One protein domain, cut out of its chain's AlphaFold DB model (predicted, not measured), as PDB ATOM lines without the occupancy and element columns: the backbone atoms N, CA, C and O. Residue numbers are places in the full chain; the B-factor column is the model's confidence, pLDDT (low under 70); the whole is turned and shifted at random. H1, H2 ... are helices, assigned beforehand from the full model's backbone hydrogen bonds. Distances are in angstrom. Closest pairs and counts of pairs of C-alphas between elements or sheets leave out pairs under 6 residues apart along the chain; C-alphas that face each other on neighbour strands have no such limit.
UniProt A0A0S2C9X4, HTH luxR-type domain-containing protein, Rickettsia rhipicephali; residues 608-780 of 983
ATOM      1  N   ASN A 608     203.093 154.578  76.303       71.38
ATOM      2  CA  ASN A 608     203.261 153.338  77.077       71.38
ATOM      3  C   ASN A 608     202.731 153.438  78.525       71.38
ATOM      4  O   ASN A 608     203.263 152.805  79.439       71.38
ATOM      5  N   GLU A 609     201.679 154.228  78.747       67.38
ATOM      6  CA  GLU A 609     201.037 154.371  80.053       67.38
ATOM      7  C   GLU A 609     199.838 153.412  80.174       67.38
ATOM      8  O   GLU A 609     199.112 153.199  79.196       67.38
ATOM      9  N   PRO A 610     199.574 152.836  81.364       67.19
ATOM     10  CA  PRO A 610     198.329 152.113  81.603       67.19
ATOM     11  C   PRO A 610     197.124 153.053  81.407       67.19
ATOM     12  O   PRO A 610     197.209 154.231  81.766       67.19
ATOM     13  N   PRO A 611     195.979 152.571  80.883       77.62
ATOM     14  CA  PRO A 611     194.822 153.407  80.559       77.62
ATOM     15  C   PRO A 611     194.008 153.796  81.811       77.62
ATOM     16  O   PRO A 611     192.786 153.650  81.850       77.62
ATOM     17  N   ILE A 612     194.670 154.329  82.844       83.50
ATOM     18  CA  ILE A 612     194.097 154.615  84.170       83.50
ATOM     19  C   ILE A 612     192.891 155.561  84.077       83.50
ATOM     20  O   ILE A 612     191.932 155.387  84.821       83.50
ATOM     21  N   ALA A 613     192.874 156.527  83.149       85.62
ATOM     22  CA  ALA A 613     191.697 157.382  82.928       85.62
ATOM     23  C   ALA A 613     190.452 156.585  82.503       85.62
ATOM     24  O   ALA A 613     189.348 156.874  82.964       85.62
ATOM     25  N   ILE A 614     190.619 155.574  81.649       80.31
ATOM     26  CA  ILE A 614     189.518 154.723  81.185       80.31
ATOM     27  C   ILE A 614     189.045 153.822  82.323       80.31
ATOM     28  O   ILE A 614     187.846 153.710  82.565       80.31
ATOM     29  N   GLU A 615     189.977 153.238  83.074       79.88
ATOM     30  CA  GLU A 615     189.644 152.438  84.253       79.88
ATOM     31  C   GLU A 615     188.911 153.266  85.317       79.88
ATOM     32  O   GLU A 615     187.894 152.818  85.842       79.88
ATOM     33  N   LEU A 616     189.349 154.504  85.574       84.00
ATOM     34  CA  LEU A 616     188.659 155.443  86.462       84.00
ATOM     35  C   LEU A 616     187.231 155.727  85.990       84.00
ATOM     36  O   LEU A 616     186.319 155.746  86.816       84.00
ATOM     37  N   LEU A 617     187.014 155.925  84.685       83.25
ATOM     38  CA  LEU A 617     185.673 156.113  84.126       83.25
ATOM     39  C   LEU A 617     184.799 154.872  84.296       83.25
ATOM     40  O   LEU A 617     183.636 155.014  84.660       83.25
ATOM     41  N   ILE A 618     185.343 153.673  84.074       77.75
ATOM     42  CA  ILE A 618     184.625 152.407  84.274       77.75
ATOM     43  C   ILE A 618     184.230 152.259  85.744       77.75
ATOM     44  O   ILE A 618     183.064 152.016  86.046       77.75
ATOM     45  N   VAL A 619     185.164 152.486  86.668       78.38
ATOM     46  CA  VAL A 619     184.898 152.449  88.112       78.38
ATOM     47  C   VAL A 619     183.808 153.455  88.472       78.38
ATOM     48  O   VAL A 619     182.810 153.087  89.086       78.38
ATOM     49  N   CYS A 620     183.939 154.708  88.028       81.69
ATOM     50  CA  CYS A 620     182.934 155.741  88.263       81.69
ATOM     51  C   CYS A 620     181.588 155.396  87.617       81.69
ATOM     52  O   CYS A 620     180.547 155.763  88.159       81.69
ATOM     53  N   ALA A 621     181.572 154.679  86.490       81.00
ATOM     54  CA  ALA A 621     180.343 154.249  85.841       81.00
ATOM     55  C   ALA A 621     179.551 153.289  86.722       81.00
ATOM     56  O   ALA A 621     178.330 153.308  86.644       81.00
ATOM     57  N   TYR A 622     180.198 152.512  87.590       75.69
ATOM     58  CA  TYR A 622     179.558 151.600  88.546       75.69
ATOM     59  C   TYR A 622     179.432 152.174  89.970       75.69
ATOM     60  O   TYR A 622     178.962 151.481  90.868       75.69
ATOM     61  N   LEU A 623     179.777 153.450  90.174       75.62
ATOM     62  CA  LEU A 623     179.590 154.194  91.426       75.62
ATOM     63  C   LEU A 623     178.484 155.245  91.314       75.62
ATOM     64  O   LEU A 623     177.942 155.480  90.228       75.62
ATOM     65  N   ALA A 624     178.110 155.846  92.447       72.81
ATOM     66  CA  ALA A 624     176.994 156.784  92.489       72.81
ATOM     67  C   ALA A 624     177.257 157.910  91.478       72.81
ATOM     68  O   ALA A 624     178.399 158.346  91.363       72.81
ATOM     69  N   PRO A 625     176.251 158.379  90.721       74.81
ATOM     70  CA  PRO A 625     176.479 159.369  89.667       74.81
ATOM     71  C   PRO A 625     177.054 160.687  90.197       74.81
ATOM     72  O   PRO A 625     177.718 161.410  89.462       74.81
ATOM     73  N   ASP A 626     176.825 160.984  91.476       74.50
ATOM     74  CA  ASP A 626     177.220 162.216  92.139       74.50
ATOM     75  C   ASP A 626     177.933 161.895  93.471       74.50
ATOM     76  O   ASP A 626     177.651 160.876  94.105       74.50
ATOM     77  N   LYS A 627     178.827 162.788  93.921       74.25
ATOM     78  CA  LYS A 627     179.567 162.701  95.199       74.25
ATOM     79  C   LYS A 627     180.454 161.448  95.368       74.25
ATOM     80  O   LYS A 627     180.588 160.911  96.466       74.25
ATOM     81  N   ILE A 628     181.104 160.996  94.298       78.31
ATOM     82  CA  ILE A 628     182.120 159.936  94.343       78.31
ATOM     83  C   ILE A 628     183.359 160.458  95.082       78.31
ATOM     84  O   ILE A 628     184.032 161.373  94.616       78.31
ATOM     85  N   SER A 629     183.690 159.867  96.231       77.12
ATOM     86  CA  SER A 629     184.826 160.314  97.044       77.12
ATOM     87  C   SER A 629     186.166 160.155  96.314       77.12
ATOM     88  O   SER A 629     186.518 159.069  95.850       77.12
ATOM     89  N   ARG A 630     186.988 161.210  96.294       83.31
ATOM     90  CA  ARG A 630     188.371 161.123  95.795       83.31
ATOM     91  C   ARG A 630     189.220 160.138  96.603       83.31
ATOM     92  O   ARG A 630     190.052 159.444  96.029       83.31
ATOM     93  N   LYS A 631     189.003 160.048  97.922       77.88
ATOM     94  CA  LYS A 631     189.699 159.095  98.808       77.88
ATOM     95  C   LYS A 631     189.419 157.651  98.381       77.88
ATOM     96  O   LYS A 631     190.350 156.857  98.309       77.88
ATOM     97  N   LEU A 632     188.165 157.350  98.032       76.88
ATOM     98  CA  LEU A 632     187.752 156.056  97.476       76.88
ATOM     99  C   LEU A 632     188.523 155.726  96.195       76.88
ATOM    100  O   LEU A 632     189.103 154.646  96.094       76.88
ATOM    101  N   LEU A 633     188.591 156.664  95.245       81.88
ATOM    102  CA  LEU A 633     189.327 156.440  93.997       81.88
ATOM    103  C   LEU A 633     190.841 156.323  94.209       81.88
ATOM    104  O   LEU A 633     191.495 155.559  93.507       81.88
ATOM    105  N   LEU A 634     191.406 157.032  95.190       84.06
ATOM    106  CA  LEU A 634     192.823 156.915  95.529       84.06
ATOM    107  C   LEU A 634     193.158 155.534  96.088       84.06
ATOM    108  O   LEU A 634     194.128 154.920  95.650       84.06
ATOM    109  N   THR A 635     192.356 155.022  97.022       74.88
ATOM    110  CA  THR A 635     192.593 153.681  97.567       74.88
ATOM    111  C   THR A 635     192.355 152.599  96.527       74.88
ATOM    112  O   THR A 635     193.119 151.635  96.455       74.88
ATOM    113  N   TRP A 636     191.336 152.775  95.685       79.81
ATOM    114  CA  TRP A 636     191.137 151.923  94.523       79.81
ATOM    115  C   TRP A 636     192.397 151.881  93.647       79.81
ATOM    116  O   TRP A 636     192.914 150.799  93.385       79.81
ATOM    117  N   LEU A 637     192.942 153.045  93.277       82.00
ATOM    118  CA  LEU A 637     194.119 153.154  92.415       82.00
ATOM    119  C   LEU A 637     195.354 152.489  93.034       82.00
ATOM    120  O   LEU A 637     196.051 151.747  92.355       82.00
ATOM    121  N   GLN A 638     195.596 152.708  94.329       78.88
ATOM    122  CA  GLN A 638     196.696 152.078  95.072       78.88
ATOM    123  C   GLN A 638     196.601 150.549  95.104       78.88
ATOM    124  O   GLN A 638     197.618 149.868  95.177       78.88
ATOM    125  N   THR A 639     195.383 150.012  95.077       71.56
ATOM    126  CA  THR A 639     195.158 148.565  95.145       71.56
ATOM    127  C   THR A 639     195.190 147.932  93.755       71.56
ATOM    128  O   THR A 639     195.774 146.867  93.578       71.56
ATOM    129  N   ALA A 640     194.597 148.598  92.759       72.62
ATOM    130  CA  ALA A 640     194.589 148.140  91.375       72.62
ATOM    131  C   ALA A 640     195.979 148.245  90.723       72.62
ATOM    132  O   ALA A 640     196.337 147.388  89.916       72.62
ATOM    133  N   HIS A 641     196.770 149.249  91.121       76.38
ATOM    134  CA  HIS A 641     198.094 149.554  90.577       76.38
ATOM    135  C   HIS A 641     199.125 149.765  91.704       76.38
ATOM    136  O   HIS A 641     199.547 150.899  91.957       76.38
ATOM    137  N   PRO A 642     199.537 148.689  92.403       71.88
ATOM    138  CA  PRO A 642     200.428 148.778  93.565       71.88
ATOM    139  C   PRO A 642     201.841 149.267  93.219       71.88
ATOM    140  O   PRO A 642     202.522 149.817  94.080       71.88
ATOM    141  N   ASP A 643     202.261 149.113  91.961       78.94
ATOM    142  CA  ASP A 643     203.600 149.479  91.485       78.94
ATOM    143  C   ASP A 643     203.739 150.979  91.143       78.94
ATOM    144  O   ASP A 643     204.795 151.431  90.704       78.94
ATOM    145  N   LEU A 644     202.682 151.785  91.334       82.06
ATOM    146  CA  LEU A 644     202.727 153.227  91.082       82.06
ATOM    147  C   LEU A 644     203.566 153.963  92.134       82.06
ATOM    148  O   LEU A 644     203.197 154.036  93.305       82.06
ATOM    149  N   SER A 645     204.616 154.655  91.686       83.50
ATOM    150  CA  SER A 645     205.489 155.467  92.548       83.50
ATOM    151  C   SER A 645     204.787 156.657  93.216       83.50
ATOM    152  O   SER A 645     205.237 157.148  94.249       83.50
ATOM    153  N   SER A 646     203.713 157.191  92.621       89.19
ATOM    154  CA  SER A 646     202.985 158.358  93.153       89.19
ATOM    155  C   SER A 646     201.484 158.310  92.824       89.19
ATOM    156  O   SER A 646     201.012 159.087  91.991       89.19
ATOM    157  N   PRO A 647     200.704 157.434  93.491       87.44
ATOM    158  CA  PRO A 647     199.286 157.214  93.187       87.44
ATOM    159  C   PRO A 647     198.444 158.493  93.246       87.44
ATOM    160  O   PRO A 647     197.541 158.685  92.441       87.44
ATOM    161  N   GLU A 648     198.763 159.409  94.162       87.88
ATOM    162  CA  GLU A 648     198.022 160.661  94.305       87.88
ATOM    163  C   GLU A 648     198.215 161.621  93.119       87.88
ATOM    164  O   GLU A 648     197.243 162.191  92.615       87.88
ATOM    165  N   LEU A 649     199.453 161.767  92.638       88.06
ATOM    166  CA  LEU A 649     199.752 162.570  91.452       88.06
ATOM    167  C   LEU A 649     199.129 161.941  90.204       88.06
ATOM    168  O   LEU A 649     198.523 162.648  89.399       88.06
ATOM    169  N   THR A 650     199.209 160.614  90.085       90.44
ATOM    170  CA  THR A 650     198.570 159.859  89.003       90.44
ATOM    171  C   THR A 650     197.060 160.073  89.004       90.44
ATOM    172  O   THR A 650     196.492 160.378  87.958       90.44
ATOM    173  N   LEU A 651     196.399 159.986  90.160       90.75
ATOM    174  CA  LEU A 651     194.964 160.240  90.266       90.75
ATOM    175  C   LEU A 651     194.616 161.669  89.828       90.75
ATOM    176  O   LEU A 651     193.708 161.854  89.021       90.75
ATOM    177  N   ASN A 652     195.358 162.673  90.306       89.38
ATOM    178  CA  ASN A 652     195.131 164.075  89.942       89.38
ATOM    179  C   ASN A 652     195.306 164.321  88.438       89.38
ATOM    180  O   ASN A 652     194.471 164.995  87.838       89.38
ATOM    181  N   LYS A 653     196.349 163.744  87.823       89.56
ATOM    182  CA  LYS A 653     196.596 163.820  86.373       89.56
ATOM    183  C   LYS A 653     195.385 163.317  85.587       89.56
ATOM    184  O   LYS A 653     194.909 164.003  84.688       89.56
ATOM    185  N   HIS A 654     194.865 162.144  85.945       90.06
ATOM    186  CA  HIS A 654     193.769 161.525  85.201       90.06
ATOM    187  C   HIS A 654     192.407 162.169  85.496       90.06
ATOM    188  O   HIS A 654     191.613 162.321  84.573       90.06
ATOM    189  N   ILE A 655     192.145 162.628  86.725       89.19
ATOM    190  CA  ILE A 655     190.959 163.452  87.023       89.19
ATOM    191  C   ILE A 655     190.988 164.734  86.190       89.19
ATOM    192  O   ILE A 655     189.988 165.074  85.565       89.19
ATOM    193  N   ALA A 656     192.129 165.430  86.141       87.12
ATOM    194  CA  ALA A 656     192.267 166.653  85.358       87.12
ATOM    195  C   ALA A 656     192.054 166.395  83.860       87.12
ATOM    196  O   ALA A 656     191.338 167.156  83.217       87.12
ATOM    197  N   LEU A 657     192.611 165.304  83.323       88.88
ATOM    198  CA  LEU A 657     192.410 164.892  81.931       88.88
ATOM    199  C   LEU A 657     190.926 164.652  81.620       88.88
ATOM    200  O   LEU A 657     190.384 165.213  80.671       88.88
ATOM    201  N   LEU A 658     190.252 163.845  82.441       89.44
ATOM    202  CA  LEU A 658     188.832 163.543  82.272       89.44
ATOM    203  C   LEU A 658     187.964 164.801  82.414       89.44
ATOM    204  O   LEU A 658     187.003 164.977  81.668       89.44
ATOM    205  N   TRP A 659     188.308 165.693  83.338       87.00
ATOM    206  CA  TRP A 659     187.610 166.961  83.521       87.00
ATOM    207  C   TRP A 659     187.791 167.907  82.326       87.00
ATOM    208  O   TRP A 659     186.818 168.507  81.876       87.00
ATOM    209  N   GLN A 660     188.998 167.998  81.752       87.00
ATOM    210  CA  GLN A 660     189.275 168.812  80.558       87.00
ATOM    211  C   GLN A 660     188.410 168.398  79.363       87.00
ATOM    212  O   GLN A 660     187.885 169.256  78.657       87.00
ATOM    213  N   TYR A 661     188.186 167.096  79.193       87.00
ATOM    214  CA  TYR A 661     187.288 166.555  78.173       87.00
ATOM    215  C   TYR A 661     185.795 166.596  78.555       87.00
ATOM    216  O   TYR A 661     184.958 166.086  77.817       87.00
ATOM    217  N   SER A 662     185.427 167.193  79.696       85.69
ATOM    218  CA  SER A 662     184.051 167.191  80.227       85.69
ATOM    219  C   SER A 662     183.470 165.778  80.418       85.69
ATOM    220  O   SER A 662     182.264 165.552  80.288       85.69
ATOM    221  N   MET A 663     184.343 164.813  80.730       83.88
ATOM    222  CA  MET A 663     183.988 163.418  81.001       83.88
ATOM    223  C   MET A 663     183.520 163.234  82.450       83.88
ATOM    224  O   MET A 663     182.663 162.397  82.721       83.88
ATOM    225  N   ILE A 664     184.053 164.037  83.375       86.44
ATOM    226  CA  ILE A 664     183.671 164.084  84.794       86.44
ATOM    227  C   ILE A 664     183.570 165.534  85.273       86.44
ATOM    228  O   ILE A 664     184.193 166.424  84.701       86.44
ATOM    229  N   ASN A 665     182.864 165.744  86.382       80.19
ATOM    230  CA  ASN A 665     182.831 166.998  87.137       80.19
ATOM    231  C   ASN A 665     183.294 166.754  88.580       80.19
ATOM    232  O   ASN A 665     183.216 165.623  89.055       80.19
ATOM    233  N   TYR A 666     183.730 167.789  89.306       74.38
ATOM    234  CA  TYR A 666     184.006 167.674  90.743       74.38
ATOM    235  C   TYR A 666     183.595 168.918  91.551       74.38
ATOM    236  O   TYR A 666     183.540 170.028  91.019       74.38
ATOM    237  N   ASP A 667     183.252 168.719  92.827       66.69
ATOM    238  CA  ASP A 667     182.762 169.758  93.746       66.69
ATOM    239  C   ASP A 667     183.877 170.397  94.608       66.69
ATOM    240  O   ASP A 667     185.064 170.117  94.435       66.69
ATOM    241  N   ASN A 668     183.503 171.303  95.524       58.41
ATOM    242  CA  ASN A 668     184.448 171.997  96.417       58.41
ATOM    243  C   ASN A 668     185.139 171.060  97.419       58.41
ATOM    244  O   ASN A 668     186.217 171.389  97.908       58.41
ATOM    245  N   ASP A 669     184.538 169.903  97.692       63.38
ATOM    246  CA  ASP A 669     185.077 168.870  98.573       63.38
ATOM    247  C   ASP A 669     185.896 167.834  97.773       63.38
ATOM    248  O   ASP A 669     186.281 166.787  98.297       63.38
ATOM    249  N   ASN A 670     186.193 168.130  96.499       71.56
ATOM    250  CA  ASN A 670     186.865 167.263  95.533       71.56
ATOM    251  C   ASN A 670     186.137 165.936  95.268       71.56
ATOM    252  O   ASN A 670     186.767 164.971  94.826       71.56
ATOM    253  N   ASN A 671     184.829 165.850  95.518       77.94
ATOM    254  CA  ASN A 671     184.062 164.683  95.103       77.94
ATOM    255  C   ASN A 671     183.779 164.751  93.612       77.94
ATOM    256  O   ASN A 671     183.493 165.814  93.073       77.94
ATOM    257  N   ILE A 672     183.796 163.597  92.965       83.44
ATOM    258  CA  ILE A 672     183.623 163.446  91.528       83.44
ATOM    259  C   ILE A 672     182.165 163.118  91.213       83.44
ATOM    260  O   ILE A 672     181.447 162.501  91.997       83.44
ATOM    261  N   SER A 673     181.714 163.542  90.044       81.75
ATOM    262  CA  SER A 673     180.419 163.194  89.476       81.75
ATOM    263  C   SER A 673     180.601 162.791  88.020       81.75
ATOM    264  O   SER A 673     181.409 163.366  87.285       81.75
ATOM    265  N   LEU A 674     179.851 161.773  87.619       84.00
ATOM    266  CA  LEU A 674     179.820 161.234  86.271       84.00
ATOM    267  C   LEU A 674     178.367 161.231  85.810       84.00
ATOM    268  O   LEU A 674     177.490 160.635  86.437       84.00
ATOM    269  N   HIS A 675     178.099 161.908  84.697       80.38
ATOM    270  CA  HIS A 675     176.731 162.099  84.241       80.38
ATOM    271  C   HIS A 675     176.030 160.747  83.984       80.38
ATOM    272  O   HIS A 675     176.547 159.882  83.288       80.38
ATOM    273  N   ARG A 676     174.803 160.559  84.485       75.50
ATOM    274  CA  ARG A 676     174.071 159.270  84.416       75.50
ATOM    275  C   ARG A 676     173.945 158.686  83.000       75.50
ATOM    276  O   ARG A 676     174.038 157.475  82.813       75.50
ATOM    277  N   LEU A 677     173.720 159.539  81.995       76.00
ATOM    278  CA  LEU A 677     173.668 159.094  80.594       76.00
ATOM    279  C   LEU A 677     175.020 158.535  80.142       76.00
ATOM    280  O   LEU A 677     175.066 157.513  79.474       76.00
ATOM    281  N   VAL A 678     176.108 159.164  80.580       77.88
ATOM    282  CA  VAL A 678     177.467 158.706  80.311       77.88
ATOM    283  C   VAL A 678     177.735 157.378  81.013       77.88
ATOM    284  O   VAL A 678     178.239 156.463  80.379       77.88
ATOM    285  N   GLN A 679     177.323 157.217  82.278       80.00
ATOM    286  CA  GLN A 679     177.411 155.919  82.961       80.00
ATOM    287  C   GLN A 679     176.671 154.822  82.184       80.00
ATOM    288  O   GLN A 679     177.181 153.718  82.046       80.00
ATOM    289  N   THR A 680     175.484 155.131  81.652       75.50
ATOM    290  CA  THR A 680     174.681 154.181  80.865       75.50
ATOM    291  C   THR A 680     175.410 153.770  79.584       75.50
ATOM    292  O   THR A 680     175.536 152.580  79.307       75.50
ATOM    293  N   VAL A 681     175.931 154.750  78.839       74.94
ATOM    294  CA  VAL A 681     176.709 154.521  77.613       74.94
ATOM    295  C   VAL A 681     177.967 153.702  77.911       74.94
ATOM    296  O   VAL A 681     178.199 152.694  77.251       74.94
ATOM    297  N   LEU A 682     178.731 154.076  78.943       76.75
ATOM    298  CA  LEU A 682     179.950 153.379  79.362       76.75
ATOM    299  C   LEU A 682     179.691 151.924  79.750       76.75
ATOM    300  O   LEU A 682     180.425 151.052  79.303       76.75
ATOM    301  N   ARG A 683     178.661 151.647  80.561       75.94
ATOM    302  CA  ARG A 683     178.320 150.274  80.969       75.94
ATOM    303  C   ARG A 683     177.978 149.409  79.756       75.94
ATOM    304  O   ARG A 683     178.565 148.350  79.588       75.94
ATOM    305  N   HIS A 684     177.125 149.914  78.867       71.88
ATOM    306  CA  HIS A 684     176.745 149.200  77.648       71.88
ATOM    307  C   HIS A 684     177.947 148.950  76.715       71.88
ATOM    308  O   HIS A 684     178.103 147.876  76.135       71.88
ATOM    309  N   GLN A 685     178.833 149.935  76.555       68.94
ATOM    310  CA  GLN A 685     180.052 149.767  75.760       68.94
ATOM    311  C   GLN A 685     181.022 148.774  76.401       68.94
ATOM    312  O   GLN A 685     181.619 147.961  75.697       68.94
ATOM    313  N   PHE A 686     181.144 148.802  77.726       67.75
ATOM    314  CA  PHE A 686     181.949 147.852  78.480       67.75
ATOM    315  C   PHE A 686     181.449 146.414  78.298       67.75
ATOM    316  O   PHE A 686     182.256 145.517  78.050       67.75
ATOM    317  N   ASP A 687     180.129 146.203  78.300       62.81
ATOM    318  CA  ASP A 687     179.516 144.896  78.033       62.81
ATOM    319  C   ASP A 687     179.912 144.362  76.641       62.81
ATOM    320  O   ASP A 687     180.270 143.192  76.483       62.81
ATOM    321  N   LYS A 688     179.961 145.230  75.622       59.16
ATOM    322  CA  LYS A 688     180.418 144.861  74.269       59.16
ATOM    323  C   LYS A 688     181.914 144.571  74.185       59.16
ATOM    324  O   LYS A 688     182.309 143.638  73.482       59.16
ATOM    325  N   ILE A 689     182.736 145.355  74.883       53.50
ATOM    326  CA  ILE A 689     184.192 145.168  74.951       53.50
ATOM    327  C   ILE A 689     184.532 143.811  75.581       53.50
ATOM    328  O   ILE A 689     185.446 143.142  75.113       53.50
ATOM    329  N   LEU A 690     183.773 143.369  76.588       53.38
ATOM    330  CA  LEU A 690     183.958 142.065  77.233       53.38
ATOM    331  C   LEU A 690     183.436 140.880  76.398       53.38
ATOM    332  O   LEU A 690     183.906 139.749  76.566       53.38
ATOM    333  N   ASN A 691     182.479 141.121  75.498       52.72
ATOM    334  CA  ASN A 691     181.875 140.089  74.650       52.72
ATOM    335  C   ASN A 691     182.629 139.845  73.333       52.72
ATOM    336  O   ASN A 691     182.626 138.720  72.828       52.72
ATOM    337  N   LYS A 692     183.309 140.853  72.774       49.53
ATOM    338  CA  LYS A 692     184.199 140.657  71.620       49.53
ATOM    339  C   LYS A 692     185.537 140.101  72.120       49.53
ATOM    340  O   LYS A 692     186.207 140.752  72.906       49.53
ATOM    341  N   ASN A 693     185.972 138.946  71.604       42.75
ATOM    342  CA  ASN A 693     187.297 138.328  71.839       42.75
ATOM    343  C   ASN A 693     188.502 139.196  71.377       42.75
ATOM    344  O   ASN A 693     189.588 138.681  71.122       42.75
ATOM    345  N   ASN A 694     188.323 140.508  71.215       38.81
ATOM    346  CA  ASN A 694     189.353 141.424  70.770       38.81
ATOM    347  C   ASN A 694     190.146 141.935  71.971       38.81
ATOM    348  O   ASN A 694     189.627 142.625  72.845       38.81
ATOM    349  N   ASN A 695     191.440 141.630  71.932       42.12
ATOM    350  CA  ASN A 695     192.538 142.018  72.820       42.12
ATOM    351  C   ASN A 695     192.744 143.542  73.009       42.12
ATOM    352  O   ASN A 695     193.871 143.986  73.209       42.12
ATOM    353  N   MET A 696     191.709 144.382  72.922       41.62
ATOM    354  CA  MET A 696     191.865 145.827  73.113       41.62
ATOM    355  C   MET A 696     192.105 146.183  74.591       41.62
ATOM    356  O   MET A 696     192.803 147.161  74.855       41.62
ATOM    357  N   TYR A 697     191.616 145.338  75.514       47.59
ATOM    358  CA  TYR A 697     191.854 145.395  76.964       47.59
ATOM    359  C   TYR A 697     191.998 143.972  77.548       47.59
ATOM    360  O   TYR A 697     191.105 143.509  78.259       47.59
ATOM    361  N   PRO A 698     193.085 143.232  77.246       38.06
ATOM    362  CA  PRO A 698     193.223 141.809  77.600       38.06
ATOM    363  C   PRO A 698     193.199 141.529  79.113       38.06
ATOM    364  O   PRO A 698     193.097 140.381  79.535       38.06
ATOM    365  N   THR A 699     193.301 142.572  79.935       42.84
ATOM    366  CA  THR A 699     193.447 142.498  81.388       42.84
ATOM    367  C   THR A 699     192.842 143.725  82.072       42.84
ATOM    368  O   THR A 699     193.458 144.315  82.954       42.84
ATOM    369  N   LEU A 700     191.592 144.085  81.762       49.41
ATOM    370  CA  LEU A 700     190.777 144.803  82.757       49.41
ATOM    371  C   LEU A 700     190.364 143.782  83.831       49.41
ATOM    372  O   LEU A 700     189.231 143.314  83.906       49.41
ATOM    373  N   ASN A 701     191.365 143.337  84.592       53.41
ATOM    374  CA  ASN A 701     191.239 142.363  85.660       53.41
ATOM    375  C   ASN A 701     190.222 142.919  86.663       53.41
ATOM    376  O   ASN A 701     190.334 144.073  87.085       53.41
ATOM    377  N   LEU A 702     189.235 142.111  87.058       56.44
ATOM    378  CA  LEU A 702     188.229 142.476  88.061       56.44
ATOM    379  C   LEU A 702     188.853 142.868  89.417       56.44
ATOM    380  O   LEU A 702     188.126 143.321  90.295       56.44
ATOM    381  N   ARG A 703     190.187 142.820  89.558       54.34
ATOM    382  CA  ARG A 703     190.994 143.567  90.537       54.34
ATOM    383  C   ARG A 703     190.463 144.959  90.854       54.34
ATOM    384  O   ARG A 703     190.478 145.330  92.020       54.34
ATOM    385  N   TRP A 704     189.988 145.737  89.878       62.69
ATOM    386  CA  TRP A 704     189.416 147.058  90.172       62.69
ATOM    387  C   TRP A 704     188.158 146.946  91.052       62.69
ATOM    388  O   TRP A 704     187.994 147.726  91.985       62.69
ATOM    389  N   PHE A 705     187.309 145.947  90.807       59.53
ATOM    390  CA  PHE A 705     186.103 145.659  91.581       59.53
ATOM    391  C   PHE A 705     186.437 145.005  92.933       59.53
ATOM    392  O   PHE A 705     185.869 145.382  93.958       59.53
ATOM    393  N   GLU A 706     187.409 144.085  92.964       57.66
ATOM    394  CA  GLU A 706     187.958 143.499  94.198       57.66
ATOM    395  C   GLU A 706     188.523 144.586  95.125       57.66
ATOM    396  O   GLU A 706     188.191 144.639  96.308       57.66
ATOM    397  N   SER A 707     189.310 145.509  94.567       60.16
ATOM    398  CA  SER A 707     189.894 146.664  95.261       60.16
ATOM    399  C   SER A 707     188.829 147.605  95.803       60.16
ATOM    400  O   SER A 707     188.897 148.052  96.949       60.16
ATOM    401  N   LEU A 708     187.831 147.899  94.969       61.25
ATOM    402  CA  LEU A 708     186.726 148.778  95.306       61.25
ATOM    403  C   LEU A 708     185.942 148.226  96.501       61.25
ATOM    404  O   LEU A 708     185.649 148.947  97.452       61.25
ATOM    405  N   LEU A 709     185.645 146.932  96.496       56.56
ATOM    406  CA  LEU A 709     184.950 146.315  97.611       56.56
ATOM    407  C   LEU A 709     185.835 146.126  98.841       56.56
ATOM    408  O   LEU A 709     185.346 146.316  99.949       56.56
ATOM    409  N   GLN A 710     187.115 145.784  98.685       55.62
ATOM    410  CA  GLN A 710     188.032 145.734  99.821       55.62
ATOM    411  C   GLN A 710     188.064 147.095 100.521       55.62
ATOM    412  O   GLN A 710     187.972 147.149 101.741       55.62
ATOM    413  N   PHE A 711     188.050 148.191  99.759       58.03
ATOM    414  CA  PHE A 711     187.873 149.527 100.313       58.03
ATOM    415  C   PHE A 711     186.523 149.703 101.027       58.03
ATOM    416  O   PHE A 711     186.499 150.224 102.142       58.03
ATOM    417  N   PHE A 712     185.404 149.266 100.443       55.97
ATOM    418  CA  PHE A 712     184.092 149.360 101.099       55.97
ATOM    419  C   PHE A 712     184.003 148.529 102.390       55.97
ATOM    420  O   PHE A 712     183.451 149.007 103.377       55.97
ATOM    421  N   ILE A 713     184.574 147.321 102.414       53.06
ATOM    422  CA  ILE A 713     184.710 146.483 103.615       53.06
ATOM    423  C   ILE A 713     185.618 147.171 104.631       53.06
ATOM    424  O   ILE A 713     185.330 147.189 105.828       53.06
ATOM    425  N   ASP A 714     186.727 147.753 104.179       52.47
ATOM    426  CA  ASP A 714     187.675 148.375 105.089       52.47
ATOM    427  C   ASP A 714     187.131 149.635 105.751       52.47
ATOM    428  O   ASP A 714     187.484 149.905 106.899       52.47
ATOM    429  N   ASN A 715     186.211 150.316 105.073       51.31
ATOM    430  CA  ASN A 715     185.544 151.530 105.520       51.31
ATOM    431  C   ASN A 715     184.047 151.289 105.813       51.31
ATOM    432  O   ASN A 715     183.239 152.209 105.714       51.31
ATOM    433  N   GLU A 716     183.663 150.064 106.196       51.41
ATOM    434  CA  GLU A 716     182.270 149.599 106.339       51.41
ATOM    435  C   GLU A 716     181.352 150.582 107.087       51.41
ATOM    436  O   GLU A 716     180.200 150.763 106.709       51.41
ATOM    437  N   GLN A 717     181.842 151.246 108.137       49.09
ATOM    438  CA  GLN A 717     181.047 152.204 108.920       49.09
ATOM    439  C   GLN A 717     180.800 153.529 108.189       49.09
ATOM    440  O   GLN A 717     179.728 154.106 108.338       49.09
ATOM    441  N   GLU A 718     181.764 153.987 107.387       48.81
ATOM    442  CA  GLU A 718     181.643 155.190 106.553       48.81
ATOM    443  C   GLU A 718     180.610 154.945 105.435       48.81
ATOM    444  O   GLU A 718     179.834 155.834 105.089       48.81
ATOM    445  N   PHE A 719     180.522 153.700 104.947       50.00
ATOM    446  CA  PHE A 719     179.611 153.300 103.869       50.00
ATOM    447  C   PHE A 719     178.287 152.685 104.326       50.00
ATOM    448  O   PHE A 719     177.344 152.626 103.542       50.00
ATOM    449  N   LYS A 720     178.140 152.290 105.600       47.16
ATOM    450  CA  LYS A 720     176.843 151.874 106.183       47.16
ATOM    451  C   LYS A 720     175.774 152.960 106.071       47.16
ATOM    452  O   LYS A 720     174.588 152.655 106.137       47.16
ATOM    453  N   LEU A 721     176.207 154.208 105.909       39.56
ATOM    454  CA  LEU A 721     175.375 155.396 105.782       39.56
ATOM    455  C   LEU A 721     175.197 155.863 104.326       39.56
ATOM    456  O   LEU A 721     174.532 156.871 104.104       39.56
ATOM    457  N   THR A 722     175.773 155.167 103.338       47.88
ATOM    458  CA  THR A 722     175.713 155.572 101.925       47.88
ATOM    459  C   THR A 722     175.163 154.460 101.029       47.88
ATOM    460  O   THR A 722     175.384 153.268 101.238       47.88
ATOM    461  N   ASN A 723     174.455 154.851  99.968       49.25
ATOM    462  CA  ASN A 723     173.867 153.930  98.990       49.25
ATOM    463  C   ASN A 723     174.886 153.228  98.071       49.25
ATOM    464  O   ASN A 723     174.502 152.487  97.165       49.25
ATOM    465  N   SER A 724     176.189 153.391  98.319       55.66
ATOM    466  CA  SER A 724     177.249 152.766  97.525       55.66
ATOM    467  C   SER A 724     177.168 151.235  97.531       55.66
ATOM    468  O   SER A 724     177.433 150.610  96.508       55.66
ATOM    469  N   PHE A 725     176.719 150.618  98.633       64.25
ATOM    470  CA  PHE A 725     176.527 149.164  98.697       64.25
ATOM    471  C   PHE A 725     175.439 148.655  97.750       64.25
ATOM    472  O   PHE A 725     175.611 147.607  97.133       64.25
ATOM    473  N   GLN A 726     174.333 149.391  97.608       68.44
ATOM    474  CA  GLN A 726     173.238 149.002  96.719       68.44
ATOM    475  C   GLN A 726     173.710 148.962  95.264       68.44
ATOM    476  O   GLN A 726     173.365 148.052  94.514       68.44
ATOM    477  N   GLN A 727     174.581 149.891  94.889       68.25
ATOM    478  CA  GLN A 727     175.113 149.934  93.541       68.25
ATOM    479  C   GLN A 727     176.123 148.821  93.247       68.25
ATOM    480  O   GLN A 727     176.151 148.305  92.133       68.25
ATOM    481  N   ILE A 728     176.912 148.391  94.237       69.75
ATOM    482  CA  ILE A 728     177.769 147.199  94.116       69.75
ATOM    483  C   ILE A 728     176.912 145.952  93.888       69.75
ATOM    484  O   ILE A 728     177.255 145.123  93.050       69.75
ATOM    485  N   ILE A 729     175.791 145.830  94.606       73.88
ATOM    486  CA  ILE A 729     174.839 144.723  94.446       73.88
ATOM    487  C   ILE A 729     174.252 144.731  93.032       73.88
ATOM    488  O   ILE A 729     174.251 143.701  92.364       73.88
ATOM    489  N   GLU A 730     173.789 145.887  92.556       73.25
ATOM    490  CA  GLU A 730     173.257 146.047  91.197       73.25
ATOM    491  C   GLU A 730     174.314 145.750  90.134       73.25
ATOM    492  O   GLU A 730     174.032 145.065  89.155       73.25
ATOM    493  N   THR A 731     175.549 146.196  90.362       71.50
ATOM    494  CA  THR A 731     176.693 145.897  89.497       71.50
ATOM    495  C   THR A 731     176.947 144.394  89.454       71.50
ATOM    496  O   THR A 731     176.962 143.810  88.379       71.50
ATOM    497  N   SER A 732     177.063 143.731  90.605       73.75
ATOM    498  CA  SER A 732     177.226 142.273  90.686       73.75
ATOM    499  C   SER A 732     176.108 141.526  89.950       73.75
ATOM    500  O   SER A 732     176.395 140.624  89.166       73.75
ATOM    501  N   GLN A 733     174.849 141.940  90.116       76.62
ATOM    502  CA  GLN A 733     173.715 141.344  89.403       76.62
ATOM    503  C   GLN A 733     173.794 141.562  87.888       76.62
ATOM    504  O   GLN A 733     173.514 140.631  87.128       76.62
ATOM    505  N   HIS A 734     174.194 142.757  87.442       73.00
ATOM    506  CA  HIS A 734     174.404 143.069  86.025       73.00
ATOM    507  C   HIS A 734     175.485 142.172  85.422       73.00
ATOM    508  O   HIS A 734     175.211 141.446  84.470       73.00
ATOM    509  N   PHE A 735     176.669 142.116  86.041       70.00
ATOM    510  CA  PHE A 735     177.765 141.241  85.609       70.00
ATOM    511  C   PHE A 735     177.345 139.766  85.595       70.00
ATOM    512  O   PHE A 735     177.614 139.056  84.632       70.00
ATOM    513  N   LYS A 736     176.629 139.296  86.619       71.25
ATOM    514  CA  LYS A 736     176.132 137.915  86.676       71.25
ATOM    515  C   LYS A 736     175.143 137.594  85.556       71.25
ATOM    516  O   LYS A 736     175.146 136.473  85.062       71.25
ATOM    517  N   THR A 737     174.314 138.559  85.165       72.81
ATOM    518  CA  THR A 737     173.356 138.403  84.061       72.81
ATOM    519  C   THR A 737     174.077 138.371  82.714       72.81
ATOM    520  O   THR A 737     173.790 137.508  81.894       72.81
ATOM    521  N   GLN A 738     175.045 139.268  82.504       65.31
ATOM    522  CA  GLN A 738     175.794 139.371  81.246       65.31
ATOM    523  C   GLN A 738     176.772 138.209  81.033       65.31
ATOM    524  O   GLN A 738     176.943 137.725  79.919       65.31
ATOM    525  N   PHE A 739     177.402 137.726  82.105       64.12
ATOM    526  CA  PHE A 739     178.438 136.691  82.054       64.12
ATOM    527  C   PHE A 739     177.961 135.357  82.634       64.12
ATOM    528  O   PHE A 739     178.776 134.573  83.121       64.12
ATOM    529  N   GLN A 740     176.652 135.085  82.578       64.38
ATOM    530  CA  GLN A 740     176.058 133.868  83.139       64.38
ATOM    531  C   GLN A 740     176.714 132.595  82.573       64.38
ATOM    532  O   GLN A 740     176.997 131.664  83.326       64.38
ATOM    533  N   ASP A 741     177.043 132.597  81.277       59.59
ATOM    534  CA  ASP A 741     177.692 131.475  80.581       59.59
ATOM    535  C   ASP A 741     179.189 131.330  80.907       59.59
ATOM    536  O   ASP A 741     179.800 130.300  80.628       59.59
ATOM    537  N   LYS A 742     179.792 132.360  81.509       60.03
ATOM    538  CA  LYS A 742     181.210 132.419  81.895       60.03
ATOM    539  C   LYS A 742     181.379 132.528  83.410       60.03
ATOM    540  O   LYS A 742     182.398 133.058  83.855       60.03
ATOM    541  N   TYR A 743     180.401 132.061  84.197       66.38
ATOM    542  CA  TYR A 743     180.468 132.111  85.657       66.38
ATOM    543  C   TYR A 743     181.806 131.518  86.128       66.38
ATOM    544  O   TYR A 743     182.098 130.348  85.912       66.38
ATOM    545  N   ASN A 744     182.693 132.346  86.669       69.44
ATOM    546  CA  ASN A 744     184.095 131.997  86.897       69.44
ATOM    547  C   ASN A 744     184.536 132.436  88.295       69.44
ATOM    548  O   ASN A 744     183.747 132.990  89.060       69.44
ATOM    549  N   GLU A 745     185.804 132.190  88.622       73.31
ATOM    550  CA  GLU A 745     186.403 132.546  89.913       73.31
ATOM    551  C   GLU A 745     186.079 133.990  90.338       73.31
ATOM    552  O   GLU A 745     185.699 134.230  91.481       73.31
ATOM    553  N   ASN A 746     186.141 134.946  89.407       69.88
ATOM    554  CA  ASN A 746     185.921 136.355  89.718       69.88
ATOM    555  C   ASN A 746     184.454 136.672  90.041       69.88
ATOM    556  O   ASN A 746     184.183 137.437  90.961       69.88
ATOM    557  N   LEU A 747     183.495 136.068  89.331       72.56
ATOM    558  CA  LEU A 747     182.067 136.241  89.635       72.56
ATOM    559  C   LEU A 747     181.689 135.599  90.975       72.56
ATOM    560  O   LEU A 747     180.875 136.149  91.711       72.56
ATOM    561  N   ILE A 748     182.329 134.481  91.333       79.06
ATOM    562  CA  ILE A 748     182.158 133.870  92.657       79.06
ATOM    563  C   ILE A 748     182.694 134.792  93.745       79.06
ATOM    564  O   ILE A 748     182.010 134.994  94.746       79.06
ATOM    565  N   LYS A 749     183.885 135.375  93.548       75.38
ATOM    566  CA  LYS A 749     184.412 136.392  94.465       75.38
ATOM    567  C   LYS A 749     183.398 137.519  94.625       75.38
ATOM    568  O   LYS A 749     183.004 137.792  95.751       75.38
ATOM    569  N   MET A 750     182.870 138.082  93.531       74.25
ATOM    570  CA  MET A 750     181.826 139.118  93.594       74.25
ATOM    571  C   MET A 750     180.596 138.686  94.406       74.25
ATOM    572  O   MET A 750     180.103 139.467  95.217       74.25
ATOM    573  N   ASP A 751     180.108 137.456  94.244       82.62
ATOM    574  CA  ASP A 751     178.967 136.952  95.015       82.62
ATOM    575  C   ASP A 751     179.313 136.782  96.509       82.62
ATOM    576  O   ASP A 751     178.552 137.225  97.369       82.62
ATOM    577  N   LEU A 752     180.482 136.235  96.857       82.50
ATOM    578  CA  LEU A 752     180.948 136.149  98.253       82.50
ATOM    579  C   LEU A 752     181.106 137.538  98.893       82.50
ATOM    580  O   LEU A 752     180.805 137.749 100.074       82.50
ATOM    581  N   MET A 753     181.526 138.511  98.093       75.38
ATOM    582  CA  MET A 753     181.657 139.910  98.473       75.38
ATOM    583  C   MET A 753     180.284 140.558  98.727       75.38
ATOM    584  O   MET A 753     180.083 141.188  99.767       75.38
ATOM    585  N   VAL A 754     179.299 140.345  97.848       78.88
ATOM    586  CA  VAL A 754     177.913 140.804  98.060       78.88
ATOM    587  C   VAL A 754     177.275 140.123  99.266       78.88
ATOM    588  O   VAL A 754     176.592 140.775 100.057       78.88
ATOM    589  N   ALA A 755     177.524 138.832  99.462       86.44
ATOM    590  CA  ALA A 755     177.067 138.147 100.656       86.44
ATOM    591  C   ALA A 755     177.641 138.798 101.918       86.44
ATOM    592  O   ALA A 755     176.895 139.110 102.842       86.44
ATOM    593  N   THR A 756     178.937 139.101 101.937       79.00
ATOM    594  CA  THR A 756     179.571 139.815 103.053       79.00
ATOM    595  C   THR A 756     178.863 141.144 103.352       79.00
ATOM    596  O   THR A 756     178.575 141.436 104.513       79.00
ATOM    597  N   ILE A 757     178.475 141.908 102.324       74.94
ATOM    598  CA  ILE A 757     177.661 143.126 102.486       74.94
ATOM    599  C   ILE A 757     176.316 142.805 103.152       74.94
ATOM    600  O   ILE A 757     175.946 143.457 104.130       74.94
ATOM    601  N   TYR A 758     175.583 141.796 102.673       80.81
ATOM    602  CA  TYR A 758     174.302 141.412 103.274       80.81
ATOM    603  C   TYR A 758     174.429 140.922 104.716       80.81
ATOM    604  O   TYR A 758     173.572 141.247 105.538       80.81
ATOM    605  N   TYR A 759     175.503 140.204 105.046       79.56
ATOM    606  CA  TYR A 759     175.810 139.798 106.416       79.56
ATOM    607  C   TYR A 759     175.953 141.016 107.338       79.56
ATOM    608  O   TYR A 759     175.344 141.054 108.410       79.56
ATOM    609  N   TYR A 760     176.691 142.041 106.902       71.62
ATOM    610  CA  TYR A 760     176.883 143.277 107.668       71.62
ATOM    611  C   TYR A 760     175.647 144.181 107.720       71.62
ATOM    612  O   TYR A 760     175.471 144.911 108.697       71.62
ATOM    613  N   GLN A 761     174.776 144.119 106.709       70.19
ATOM    614  CA  GLN A 761     173.448 144.745 106.722       70.19
ATOM    615  C   GLN A 761     172.415 143.948 107.540       70.19
ATOM    616  O   GLN A 761     171.250 144.340 107.584       70.19
ATOM    617  N   GLU A 762     172.813 142.824 108.145       73.25
ATOM    618  CA  GLU A 762     171.940 141.893 108.877       73.25
ATOM    619  C   GLU A 762     170.770 141.349 108.022       73.25
ATOM    620  O   GLU A 762     169.761 140.860 108.532       73.25
ATOM    621  N   LYS A 763     170.920 141.364 106.690       78.56
ATOM    622  CA  LYS A 763     169.982 140.787 105.712       78.56
ATOM    623  C   LYS A 763     170.310 139.314 105.471       78.56
ATOM    624  O   LYS A 763     170.692 138.902 104.375       78.56
ATOM    625  N   TYR A 764     170.169 138.501 106.517       86.00
ATOM    626  CA  TYR A 764     170.617 137.103 106.499       86.00
ATOM    627  C   TYR A 764     169.918 136.217 105.458       86.00
ATOM    628  O   TYR A 764     170.503 135.248 104.983       86.00
ATOM    629  N   THR A 765     168.692 136.559 105.057       87.44
ATOM    630  CA  THR A 765     167.972 135.846 103.993       87.44
ATOM    631  C   THR A 765     168.648 136.005 102.635       87.44
ATOM    632  O   THR A 765     168.807 135.025 101.910       87.44
ATOM    633  N   ASP A 766     169.066 137.226 102.298       85.88
ATOM    634  CA  ASP A 766     169.743 137.515 101.033       85.88
ATOM    635  C   ASP A 766     171.188 137.002 101.058       85.88
ATOM    636  O   ASP A 766     171.658 136.438 100.070       85.88
ATOM    637  N   PHE A 767     171.853 137.099 102.217       89.81
ATOM    638  CA  PHE A 767     173.150 136.467 102.480       89.81
ATOM    639  C   PHE A 767     173.125 134.963 102.172       89.81
ATOM    640  O   PHE A 767     173.911 134.496 101.349       89.81
ATOM    641  N   LEU A 768     172.203 134.210 102.789       92.50
ATOM    642  CA  LEU A 768     172.109 132.760 102.596       92.50
ATOM    643  C   LEU A 768     171.777 132.409 101.151       92.50
ATOM    644  O   LEU A 768     172.399 131.521 100.583       92.50
ATOM    645  N   LYS A 769     170.858 133.151 100.525       92.19
ATOM    646  CA  LYS A 769     170.494 132.936  99.122       92.19
ATOM    647  C   LYS A 769     171.709 133.008  98.196       92.19
ATOM    648  O   LYS A 769     171.800 132.207  97.270       92.19
ATOM    649  N   ILE A 770     172.615 133.959  98.420       90.00
ATOM    650  CA  ILE A 770     173.838 134.074  97.618       90.00
ATOM    651  C   ILE A 770     174.829 132.965  97.964       90.00
ATOM    652  O   ILE A 770     175.329 132.316  97.048       90.00
ATOM    653  N   LEU A 771     175.080 132.691  99.250       93.31
ATOM    654  CA  LEU A 771     175.999 131.612  99.635       93.31
ATOM    655  C   LEU A 771     175.547 130.251  99.109       93.31
ATOM    656  O   LEU A 771     176.376 129.494  98.617       93.31
ATOM    657  N   ASP A 772     174.251 129.948  99.159       92.31
ATOM    658  CA  ASP A 772     173.706 128.681  98.670       92.31
ATOM    659  C   ASP A 772     173.887 128.545  97.151       92.31
ATOM    660  O   ASP A 772     174.191 127.458  96.652       92.31
ATOM    661  N   GLN A 773     173.762 129.651  96.407       88.75
ATOM    662  CA  GLN A 773     174.059 129.684  94.972       88.75
ATOM    663  C   GLN A 773     175.545 129.449  94.694       88.75
ATOM    664  O   GLN A 773     175.882 128.637  93.831       88.75
ATOM    665  N   VAL A 774     176.428 130.125  95.435       90.06
ATOM    666  CA  VAL A 774     177.881 129.940  95.323       90.06
ATOM    667  C   VAL A 774     178.270 128.499  95.657       90.06
ATOM    668  O   VAL A 774     179.015 127.877  94.903       90.06
ATOM    669  N   ASN A 775     177.707 127.932  96.724       92.94
ATOM    670  CA  ASN A 775     177.941 126.555  97.147       92.94
ATOM    671  C   ASN A 775     177.530 125.552  96.062       92.94
ATOM    672  O   ASN A 775     178.312 124.676  95.699       92.94
ATOM    673  N   ALA A 776     176.334 125.710  95.487       89.06
ATOM    674  CA  ALA A 776     175.848 124.841  94.415       89.06
ATOM    675  C   ALA A 776     176.737 124.878  93.157       89.06
ATOM    676  O   ALA A 776     176.792 123.893  92.415       89.06
ATOM    677  N   TYR A 777     177.420 126.000  92.911       85.69
ATOM    678  CA  TYR A 777     178.386 126.132  91.824       85.69
ATOM    679  C   TYR A 777     179.734 125.490  92.171       85.69
ATOM    680  O   TYR A 777     180.222 124.641  91.428       85.69
ATOM    681  N   LEU A 778     180.305 125.838  93.329       88.38
ATOM    682  CA  LEU A 778     181.602 125.330  93.788       88.38
ATOM    683  C   LEU A 778     181.611 123.809  93.998       88.38
ATOM    684  O   LEU A 778     182.661 123.190  93.868       88.38
ATOM    685  N   GLN A 779     180.465 123.184  94.280       86.50
ATOM    686  CA  GLN A 779     180.351 121.722  94.360       86.50
ATOM    687  C   GLN A 779     180.586 121.003  93.025       86.50
ATOM    688  O   GLN A 779     180.877 119.812  93.027       86.50
ATOM    689  N   LYS A 780     180.443 121.694  91.888       84.31
ATOM    690  CA  LYS A 780     180.567 121.101  90.548       84.31
ATOM    691  C   LYS A 780     181.956 121.266  89.934       84.31
ATOM    692  O   LYS A 780     182.176 120.773  88.832       84.31
TER     693      LYS A 780
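AT A GLANCE: This is residues 608 to 780 of the 983 residues of the protein "HTH luxR-type domain-containing protein" of Rickettsia rhipicephali (UniProt A0A0S2C9X4). Look for two helical halves side by side: in one, H8 has H5 and H7 on one side and H9 on the other, and in the other, H3 and H4 pack crosswise on H1. H2 packs on both H3 and H5 and joins the halves, and the longest axis runs from H3 at one end to H9 at the other. H5, H7 and H8 form an up-and-down bundle, each running against the one before it in the chain. The printed part has 173 residues with nine named helices, H1 to H9 in order, and no named strand; its class is all helix. It is compact, with a radius of gyration of the C-alphas of 16.4 A and spans of 48 by 40 by 33 A.

IN THESE COORDINATES: Find C-alpha 745 at (186.403, 132.546, 89.913); from there H8, residues 745 to 760, runs 22.8 A. H4, residues 676 to 691, equals it with 16 residues and runs 22.9 A. Beyond H8 is H9, residues 764 to 778, 20.5 A long, ending at C-alpha 778 at (181.602, 125.330, 93.788). Before H8 come H5, residues 703 to 714, 15.7 A; H6, residues 716 to 719, 5.2 A; and H7, residues 724 to 738, 21.1 A. H1, residues 612 to 621, starts at C-alpha 612 at (194.097, 154.615, 84.170) and spans 13.9 A; H2, residues 630 to 640, spans 15.1 A; H3, residues 647 to 660, spans 19.9 A.

HOW THE PARTS SIT: Start at the hub, H8. It touches H9 in a hairpin, closest at the C-alphas of Ala 755 and Phe 767, 4.6 A, at a shallow tilt of 20 degrees. H7 and H8 form another hairpin, with the C-alphas of Ile 729 and Val 754 closest at 6.2 A; their shallow tilt of 32 degrees is only just short of steep. H5 touches H8 at Leu 709 and Met 753, closest C-alphas 7.3 A. H6 is close to H5 but not clearly touching, closest C-alphas Phe 712 and Phe 719, 6.6 A. Going outward, H2 touches H5 at Ala 640 and Trp 704, closest C-alphas 5.4 A, at a steep tilt of 54 degrees. H3 touches H2 with residues 647 to 651 alone, closest C-alphas Gln 638 and Pro 647, 6.1 A. With residues 654 to 658 alone H3 touches H1, C-alphas of Ala 613 and His 654 closest at 5.2 A. H4 touches H1 at Ala 621 and Gln 679, closest C-alphas 4.4 A. H3 and H9 are apart. In H1 to H5 and H7 to H9 every O i to N i+4 pair is within hydrogen-bond range; H6 is too short for one.

THE WHOLE: The C-alphas farthest apart, of Asn 668 and Lys 780, are 51.4 A from each other. The printed part has no cut. The links H3 to H4 and H4 to H5 are long; in the first, residues 665 to 666 pair antiparallel with 672 to 673. Mean pLDDT of the printed part is 72.8, and 57 residues are under 70, among them 685 to 728.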